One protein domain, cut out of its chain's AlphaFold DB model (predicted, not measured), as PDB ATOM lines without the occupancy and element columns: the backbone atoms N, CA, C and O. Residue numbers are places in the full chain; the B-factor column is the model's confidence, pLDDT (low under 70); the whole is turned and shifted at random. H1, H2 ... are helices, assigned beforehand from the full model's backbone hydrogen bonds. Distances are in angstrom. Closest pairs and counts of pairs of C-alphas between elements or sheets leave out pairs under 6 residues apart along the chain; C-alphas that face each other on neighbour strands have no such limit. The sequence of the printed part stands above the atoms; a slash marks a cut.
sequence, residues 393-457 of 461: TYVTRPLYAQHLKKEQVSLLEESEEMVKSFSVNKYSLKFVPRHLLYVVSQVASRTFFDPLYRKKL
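Overview. This is residues 393 to 457 of the 461 residues of an uncharacterized protein of Plasmodium vivax Mauritania I (UniProt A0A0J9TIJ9). After a looped stretch, residues 393 to 410, H1 crosses the longer H2 as an X; a long loop joins them, and short H3 folds back at H2's end. The 65 printed residues include three named helices, H1, H2, H3 in order, and no named strand: all helix. The whole is compact, with a radius of gyration of the C-alphas of 11.4 A, spanning 30 by 25 by 22 A.

Arrangement. H1, residues 411 to 420, touches H2, residues 434 to 449, at a steep tilt of 57 degrees, the same way; their closest C-alphas, Ser 415 and Val 440, are 4.8 A apart. H3, residues 451 to 457, touches H2 only at the corner, at residues 446 to 448 alone; the closest C-alphas, Thr 447 and Arg 454, are 4.6 A apart. In H1, H2 and H3 every O i to N i+4 pair is within hydrogen-bond range.

Along the chain. H1 begins at C-alpha 411 (135.714, 183.826, 147.272) and spans 14.2 A, H2 22.6 A; H3, 9.7 A, ends at C-alpha 457 (147.768, 192.695, 148.566).

Size, cuts and confidence. The printed part has no cut. H1 to H2 is a long link, H2 to H3 tight. Residues 393 to 397, 407 and 426 to 427 have pLDDT under 70.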
ATOM      1  N   THR A 393     130.483 184.332 143.628       59.34
ATOM      2  CA  THR A 393     130.760 183.308 144.648       59.34
ATOM      3  C   THR A 393     131.016 183.930 146.024       59.34
ATOM      4  O   THR A 393     132.140 184.299 146.363       59.34
ATOM      5  N   TYR A 394     129.959 184.019 146.830       63.00
ATOM      6  CA  TYR A 394     129.992 184.519 148.200       63.00
ATOM      7  C   TYR A 394     130.111 183.411 149.249       63.00
ATOM      8  O   TYR A 394     129.561 182.318 149.122       63.00
ATOM      9  N   VAL A 395     130.799 183.756 150.332       65.94
ATOM     10  CA  VAL A 395     131.099 182.931 151.496       65.94
ATOM     11  C   VAL A 395     130.312 183.474 152.680       65.94
ATOM     12  O   VAL A 395     130.560 184.580 153.159       65.94
ATOM     13  N   THR A 396     129.360 182.681 153.166       58.50
ATOM     14  CA  THR A 396     128.490 183.035 154.304       58.50
ATOM     15  C   THR A 396     129.149 182.809 155.668       58.50
ATOM     16  O   THR A 396     128.649 183.279 156.689       58.50
ATOM     17  N   ARG A 397     130.271 182.080 155.706       67.00
ATOM     18  CA  ARG A 397     131.123 181.876 156.887       67.00
ATOM     19  C   ARG A 397     132.598 181.819 156.469       67.00
ATOM     20  O   ARG A 397     133.109 180.717 156.269       67.00
ATOM     21  N   PRO A 398     133.271 182.971 156.304       72.94
ATOM     22  CA  PRO A 398     134.691 182.993 155.975       72.94
ATOM     23  C   PRO A 398     135.533 182.348 157.086       72.94
ATOM     24  O   PRO A 398     135.271 182.531 158.276       72.94
ATOM     25  N   LEU A 399     136.575 181.618 156.703       74.69
ATOM     26  CA  LEU A 399     137.609 181.074 157.585       74.69
ATOM     27  C   LEU A 399     138.741 182.085 157.796       74.69
ATOM     28  O   LEU A 399     139.199 182.276 158.919       74.69
ATOM     29  N   TYR A 400     139.156 182.755 156.719       76.81
ATOM     30  CA  TYR A 400     140.342 183.621 156.695       76.81
ATOM     31  C   TYR A 400     140.026 185.111 156.788       76.81
ATOM     32  O   TYR A 400     140.781 185.874 157.373       76.81
ATOM     33  N   ALA A 401     138.872 185.515 156.265       78.25
ATOM     34  CA  ALA A 401     138.445 186.907 156.173       78.25
ATOM     35  C   ALA A 401     137.492 187.343 157.307       78.25
ATOM     36  O   ALA A 401     136.705 188.277 157.150       78.25
ATOM     37  N   GLN A 402     137.530 186.665 158.459       75.69
ATOM     38  CA  GLN A 402     136.621 186.922 159.591       75.69
ATOM     39  C   GLN A 402     136.751 188.346 160.155       75.69
ATOM     40  O   GLN A 402     135.765 188.949 160.579       75.69
ATOM     41  N   HIS A 403     137.956 188.920 160.117       72.12
ATOM     42  CA  HIS A 403     138.238 190.290 160.554       72.12
ATOM     43  C   HIS A 403     137.635 191.368 159.647       72.12
ATOM     44  O   HIS A 403     137.490 192.501 160.103       72.12
ATOM     45  N   LEU A 404     137.231 191.041 158.409       71.94
ATOM     46  CA  LEU A 404     136.592 192.004 157.503       71.94
ATOM     47  C   LEU A 404     135.176 192.408 157.959       71.94
ATOM     48  O   LEU A 404     134.642 193.390 157.451       71.94
ATOM     49  N   LYS A 405     134.567 191.671 158.906       73.50
ATOM     50  CA  LYS A 405     133.224 191.928 159.478       73.50
ATOM     51  C   LYS A 405     132.096 192.079 158.440       73.50
ATOM     52  O   LYS A 405     131.073 192.696 158.728       73.50
ATOM     53  N   LYS A 406     132.264 191.511 157.243       74.94
ATOM     54  CA  LYS A 406     131.224 191.462 156.209       74.94
ATOM     55  C   LYS A 406     130.328 190.244 156.434       74.94
ATOM     56  O   LYS A 406     130.825 189.169 156.753       74.94
ATOM     57  N   GLU A 407     129.023 190.411 156.237       63.91
ATOM     58  CA  GLU A 407     128.035 189.320 156.319       63.91
ATOM     59  C   GLU A 407     128.213 188.289 155.188       63.91
ATOM     60  O   GLU A 407     127.927 187.106 155.354       63.91
ATOM     61  N   GLN A 408     128.740 188.743 154.051       70.19
ATOM     62  CA  GLN A 408     129.157 187.921 152.923       70.19
ATOM     63  C   GLN A 408     130.539 188.401 152.477       70.19
ATOM     64  O   GLN A 408     130.755 189.600 152.287       70.19
ATOM     65  N   VAL A 409     131.479 187.472 152.331       77.81
ATOM     66  CA  VAL A 409     132.819 187.737 151.789       77.81
ATOM     67  C   VAL A 409     132.917 187.061 150.429       77.81
ATOM     68  O   VAL A 409     132.406 185.960 150.270       77.81
ATOM     69  N   SER A 410     133.530 187.684 149.427       82.69
ATOM     70  CA  SER A 410     133.738 187.009 148.139       82.69
ATOM     71  C   SER A 410     134.802 185.908 148.240       82.69
ATOM     72  O   SER A 410     135.742 185.996 149.029       82.69
ATOM     73  N   LEU A 411     134.704 184.883 147.392       81.25
ATOM     74  CA  LEU A 411     135.714 183.826 147.272       81.25
ATOM     75  C   LEU A 411     137.124 184.396 147.035       81.25
ATOM     76  O   LEU A 411     138.103 183.882 147.574       81.25
ATOM     77  N   LEU A 412     137.214 185.488 146.264       86.00
ATOM     78  CA  LEU A 412     138.466 186.199 146.033       86.00
ATOM     79  C   LEU A 412     139.005 186.803 147.335       86.00
ATOM     80  O   LEU A 412     140.140 186.513 147.690       86.00
ATOM     81  N   GLU A 413     138.204 187.562 148.084       85.81
ATOM     82  CA  GLU A 413     138.626 188.146 149.367       85.81
ATOM     83  C   GLU A 413     139.029 187.083 150.398       85.81
ATOM     84  O   GLU A 413     140.029 187.256 151.090       85.81
ATOM     85  N   GLU A 414     138.308 185.960 150.494       86.12
ATOM     86  CA  GLU A 414     138.714 184.868 151.387       86.12
ATOM     87  C   GLU A 414     140.057 184.253 150.964       86.12
ATOM     88  O   GLU A 414     140.911 183.987 151.812       86.12
ATOM     89  N   SER A 415     140.272 184.065 149.658       87.06
ATOM     90  CA  SER A 415     141.537 183.549 149.129       87.06
ATOM     91  C   SER A 415     142.701 184.539 149.272       87.06
ATOM     92  O   SER A 415     143.822 184.127 149.574       87.06
ATOM     93  N   GLU A 416     142.440 185.841 149.124       89.56
ATOM     94  CA  GLU A 416     143.402 186.918 149.364       89.56
ATOM     95  C   GLU A 416     143.834 186.943 150.833       89.56
ATOM     96  O   GLU A 416     145.039 186.957 151.100       89.56
ATOM     97  N   GLU A 417     142.896 186.857 151.784       87.12
ATOM     98  CA  GLU A 417     143.253 186.818 153.206       87.12
ATOM     99  C   GLU A 417     143.958 185.513 153.588       87.12
ATOM    100  O   GLU A 417     144.904 185.565 154.371       87.12
ATOM    101  N   MET A 418     143.604 184.365 152.993       87.25
ATOM    102  CA  MET A 418     144.341 183.112 153.210       87.25
ATOM    103  C   MET A 418     145.807 183.216 152.761       87.25
ATOM    104  O   MET A 418     146.695 182.696 153.440       87.25
ATOM    105  N   VAL A 419     146.073 183.887 151.633       87.12
ATOM    106  CA  VAL A 419     147.438 184.119 151.133       87.12
ATOM    107  C   VAL A 419     148.178 185.145 151.997       87.12
ATOM    108  O   VAL A 419     149.351 184.928 152.301       87.12
ATOM    109  N   LYS A 420     147.517 186.216 152.460       86.75
ATOM    110  CA  LYS A 420     148.129 187.189 153.385       86.75
ATOM    111  C   LYS A 420     148.470 186.570 154.737       86.75
ATOM    112  O   LYS A 420     149.577 186.756 155.233       86.75
ATOM    113  N   SER A 421     147.545 185.813 155.325       81.94
ATOM    114  CA  SER A 421     147.704 185.215 156.651       81.94
ATOM    115  C   SER A 421     148.393 183.847 156.626       81.94
ATOM    116  O   SER A 421     148.348 183.147 157.636       81.94
ATOM    117  N   PHE A 422     148.996 183.421 155.507       77.19
ATOM    118  CA  PHE A 422     149.510 182.055 155.345       77.19
ATOM    119  C   PHE A 422     150.542 181.670 156.419       77.19
ATOM    120  O   PHE A 422     150.480 180.578 156.976       77.19
ATOM    121  N   SER A 423     151.443 182.591 156.772       70.81
ATOM    122  CA  SER A 423     152.461 182.407 157.820       70.81
ATOM    123  C   SER A 423     151.895 182.336 159.246       70.81
ATOM    124  O   SER A 423     152.552 181.804 160.136       70.81
ATOM    125  N   VAL A 424     150.680 182.849 159.468       72.25
ATOM    126  CA  VAL A 424     149.981 182.888 160.769       72.25
ATOM    127  C   VAL A 424     148.758 181.950 160.759       72.25
ATOM    128  O   VAL A 424     147.881 182.013 161.623       72.25
ATOM    129  N   ASN A 425     148.664 181.077 159.753       71.69
ATOM    130  CA  ASN A 425     147.479 180.280 159.485       71.69
ATOM    131  C   ASN A 425     147.293 179.179 160.542       71.69
ATOM    132  O   ASN A 425     148.095 178.254 160.658       71.69
ATOM    133  N   LYS A 426     146.194 179.263 161.299       66.69
ATOM    134  CA  LYS A 426     145.817 178.282 162.333       66.69
ATOM    135  C   LYS A 426     145.149 177.023 161.768       66.69
ATOM    136  O   LYS A 426     144.973 176.047 162.494       66.69
ATOM    137  N   TYR A 427     144.747 177.041 160.499       69.38
ATOM    138  CA  TYR A 427     143.997 175.976 159.843       69.38
ATOM    139  C   TYR A 427     144.890 175.215 158.859       69.38
ATOM    140  O   TYR A 427     145.462 175.791 157.935       69.38
ATOM    141  N   SER A 428     144.973 173.893 159.021       72.69
ATOM    142  CA  SER A 428     145.647 173.036 158.042       72.69
ATOM    143  C   SER A 428     144.923 173.086 156.693       72.69
ATOM    144  O   SER A 428     143.693 172.991 156.648       72.69
ATOM    145  N   LEU A 429     145.700 173.133 155.601       76.06
ATOM    146  CA  LEU A 429     145.227 173.103 154.210       76.06
ATOM    147  C   LEU A 429     144.192 171.990 153.942       76.06
ATOM    148  O   LEU A 429     143.300 172.146 153.116       76.06
ATOM    149  N   LYS A 430     144.275 170.885 154.692       72.00
ATOM    150  CA  LYS A 430     143.410 169.696 154.591       72.00
ATOM    151  C   LYS A 430     141.939 169.949 154.919       72.00
ATOM    152  O   LYS A 430     141.090 169.168 154.502       72.00
ATOM    153  N   PHE A 431     141.641 171.009 155.668       73.06
ATOM    154  CA  PHE A 431     140.274 171.416 156.007       73.06
ATOM    155  C   PHE A 431     139.766 172.572 155.134       73.06
ATOM    156  O   PHE A 431     138.622 172.997 155.287       73.06
ATOM    157  N   VAL A 432     140.594 173.067 154.210       79.19
ATOM    158  CA  VAL A 432     140.226 174.124 153.269       79.19
ATOM    159  C   VAL A 432     139.451 173.500 152.101       79.19
ATOM    160  O   VAL A 432     139.923 172.535 151.492       79.19
ATOM    161  N   PRO A 433     138.260 174.013 151.751       79.75
ATOM    162  CA  PRO A 433     137.491 173.499 150.623       79.75
ATOM    163  C   PRO A 433     138.243 173.571 149.280       79.75
ATOM    164  O   PRO A 433     138.920 174.553 148.981       79.75
ATOM    165  N   ARG A 434     138.086 172.553 148.418       78.62
ATOM    166  CA  ARG A 434     138.861 172.420 147.161       78.62
ATOM    167  C   ARG A 434     138.724 173.606 146.195       78.62
ATOM    168  O   ARG A 434     139.701 173.979 145.560       78.62
ATOM    169  N   HIS A 435     137.540 174.209 146.083       77.38
ATOM    170  CA  HIS A 435     137.324 175.398 145.241       77.38
ATOM    171  C   HIS A 435     138.011 176.646 145.818       77.38
ATOM    172  O   HIS A 435     138.491 177.476 145.051       77.38
ATOM    173  N   LEU A 436     138.128 176.754 147.148       83.38
ATOM    174  CA  LEU A 436     138.896 177.817 147.789       83.38
ATOM    175  C   LEU A 436     140.386 177.609 147.524       83.38
ATOM    176  O   LEU A 436     141.043 178.542 147.083       83.38
ATOM    177  N   LEU A 437     140.895 176.378 147.642       85.06
ATOM    178  CA  LEU A 437     142.274 176.044 147.255       85.06
ATOM    179  C   LEU A 437     142.591 176.378 145.788       85.06
ATOM    180  O   LEU A 437     143.691 176.840 145.497       85.06
ATOM    181  N   TYR A 438     141.635 176.192 144.875       85.00
ATOM    182  CA  TYR A 438     141.796 176.551 143.464       85.00
ATOM    183  C   TYR A 438     141.925 178.067 143.243       85.00
ATOM    184  O   TYR A 438     142.787 178.503 142.485       85.00
ATOM    185  N   VAL A 439     141.127 178.896 143.924       85.88
ATOM    186  CA  VAL A 439     141.271 180.361 143.808       85.88
ATOM    187  C   VAL A 439     142.491 180.865 144.588       85.88
ATOM    188  O   VAL A 439     143.200 181.744 144.111       85.88
ATOM    189  N   VAL A 440     142.828 180.244 145.721       88.81
ATOM    190  CA  VAL A 440     144.062 180.509 146.482       88.81
ATOM    191  C   VAL A 440     145.310 180.237 145.645       88.81
ATOM    192  O   VAL A 440     146.241 181.038 145.701       88.81
ATOM    193  N   SER A 441     145.350 179.171 144.839       85.62
ATOM    194  CA  SER A 441     146.505 178.905 143.970       85.62
ATOM    195  C   SER A 441     146.621 179.927 142.833       85.62
ATOM    196  O   SER A 441     147.731 180.360 142.521       85.62
ATOM    197  N   GLN A 442     145.497 180.392 142.272       88.25
ATOM    198  CA  GLN A 442     145.473 181.494 141.301       88.25
ATOM    199  C   GLN A 442     145.944 182.814 141.920       88.25
ATOM    200  O   GLN A 442     146.798 183.488 141.342       88.25
ATOM    201  N   VAL A 443     145.432 183.167 143.105       89.19
ATOM    202  CA  VAL A 443     145.861 184.356 143.848       89.19
ATOM    203  C   VAL A 443     147.343 184.258 144.165       89.19
ATOM    204  O   VAL A 443     148.071 185.151 143.760       89.19
ATOM    205  N   ALA A 444     147.821 183.178 144.788       87.75
ATOM    206  CA  ALA A 444     149.232 182.993 145.124       87.75
ATOM    207  C   ALA A 444     150.152 183.082 143.893       87.75
ATOM    208  O   ALA A 444     151.174 183.765 143.943       87.75
ATOM    209  N   SER A 445     149.757 182.470 142.769       88.44
ATOM    210  CA  SER A 445     150.478 182.587 141.493       88.44
ATOM    211  C   SER A 445     150.531 184.037 141.014       88.44
ATOM    212  O   SER A 445     151.596 184.529 140.648       88.44
ATOM    213  N   ARG A 446     149.415 184.772 141.083       88.38
ATOM    214  CA  ARG A 446     149.385 186.199 140.744       88.38
ATOM    215  C   ARG A 446     150.235 187.032 141.705       88.38
ATOM    216  O   ARG A 446     150.991 187.880 141.255       88.38
ATOM    217  N   THR A 447     150.186 186.775 143.007       87.88
ATOM    218  CA  THR A 447     151.042 187.427 144.012       87.88
ATOM    219  C   THR A 447     152.525 187.157 143.754       87.88
ATOM    220  O   THR A 447     153.373 188.000 144.057       87.88
ATOM    221  N   PHE A 448     152.860 186.006 143.167       84.06
ATOM    222  CA  PHE A 448     154.216 185.701 142.741       84.06
ATOM    223  C   PHE A 448     154.607 186.461 141.461       84.06
ATOM    224  O   PHE A 448     155.589 187.202 141.494       84.06
ATOM    225  N   PHE A 449     153.835 186.349 140.377       89.19
ATOM    226  CA  PHE A 449     154.202 186.883 139.057       89.19
ATOM    227  C   PHE A 449     153.874 188.369 138.815       89.19
ATOM    228  O   PHE A 449     154.459 188.969 137.920       89.19
ATOM    229  N   ASP A 450     152.980 188.985 139.595       88.88
ATOM    230  CA  ASP A 450     152.570 190.395 139.473       88.88
ATOM    231  C   ASP A 450     153.025 191.195 140.718       88.88
ATOM    232  O   ASP A 450     152.364 191.177 141.766       88.88
ATOM    233  N   PRO A 451     154.159 191.927 140.642       82.88
ATOM    234  CA  PRO A 451     154.670 192.725 141.757       82.88
ATOM    235  C   PRO A 451     153.753 193.882 142.172       82.88
ATOM    236  O   PRO A 451     153.836 194.334 143.317       82.88
ATOM    237  N   LEU A 452     152.891 194.384 141.280       86.25
ATOM    238  CA  LEU A 452     151.932 195.443 141.606       86.25
ATOM    239  C   LEU A 452     150.766 194.870 142.410       86.25
ATOM    240  O   LEU A 452     150.385 195.448 143.428       86.25
ATOM    241  N   TYR A 453     150.261 193.699 142.017       87.19
ATOM    242  CA  TYR A 453     149.276 192.956 142.795       87.19
ATOM    243  C   TYR A 453     149.839 192.524 144.152       87.19
ATOM    244  O   TYR A 453     149.187 192.764 145.164       87.19
ATOM    245  N   ARG A 454     151.083 192.025 144.220       87.25
ATOM    246  CA  ARG A 454     151.785 191.753 145.492       87.25
ATOM    247  C   ARG A 454     151.811 192.985 146.398       87.25
ATOM    248  O   ARG A 454     151.401 192.908 147.555       87.25
ATOM    249  N   LYS A 455     152.245 194.135 145.868       86.38
ATOM    250  CA  LYS A 455     152.264 195.407 146.608       86.38
ATOM    251  C   LYS A 455     150.867 195.838 147.050       86.38
ATOM    252  O   LYS A 455     150.742 196.347 148.152       86.38
ATOM    253  N   LYS A 456     149.824 195.640 146.235       86.06
ATOM    254  CA  LYS A 456     148.429 195.940 146.604       86.06
ATOM    255  C   LYS A 456     147.927 195.017 147.721       86.06
ATOM    256  O   LYS A 456     147.299 195.503 148.655       86.06
ATOM    257  N   LEU A 457     148.224 193.722 147.632       84.88
ATOM    258  CA  LEU A 457     147.768 192.695 148.566       84.88
ATOM    259  C   LEU A 457     148.349 192.919 149.972       84.88
ATOM    260  O   LEU A 457     147.606 192.928 150.949       84.88
TER     261      LEU A 457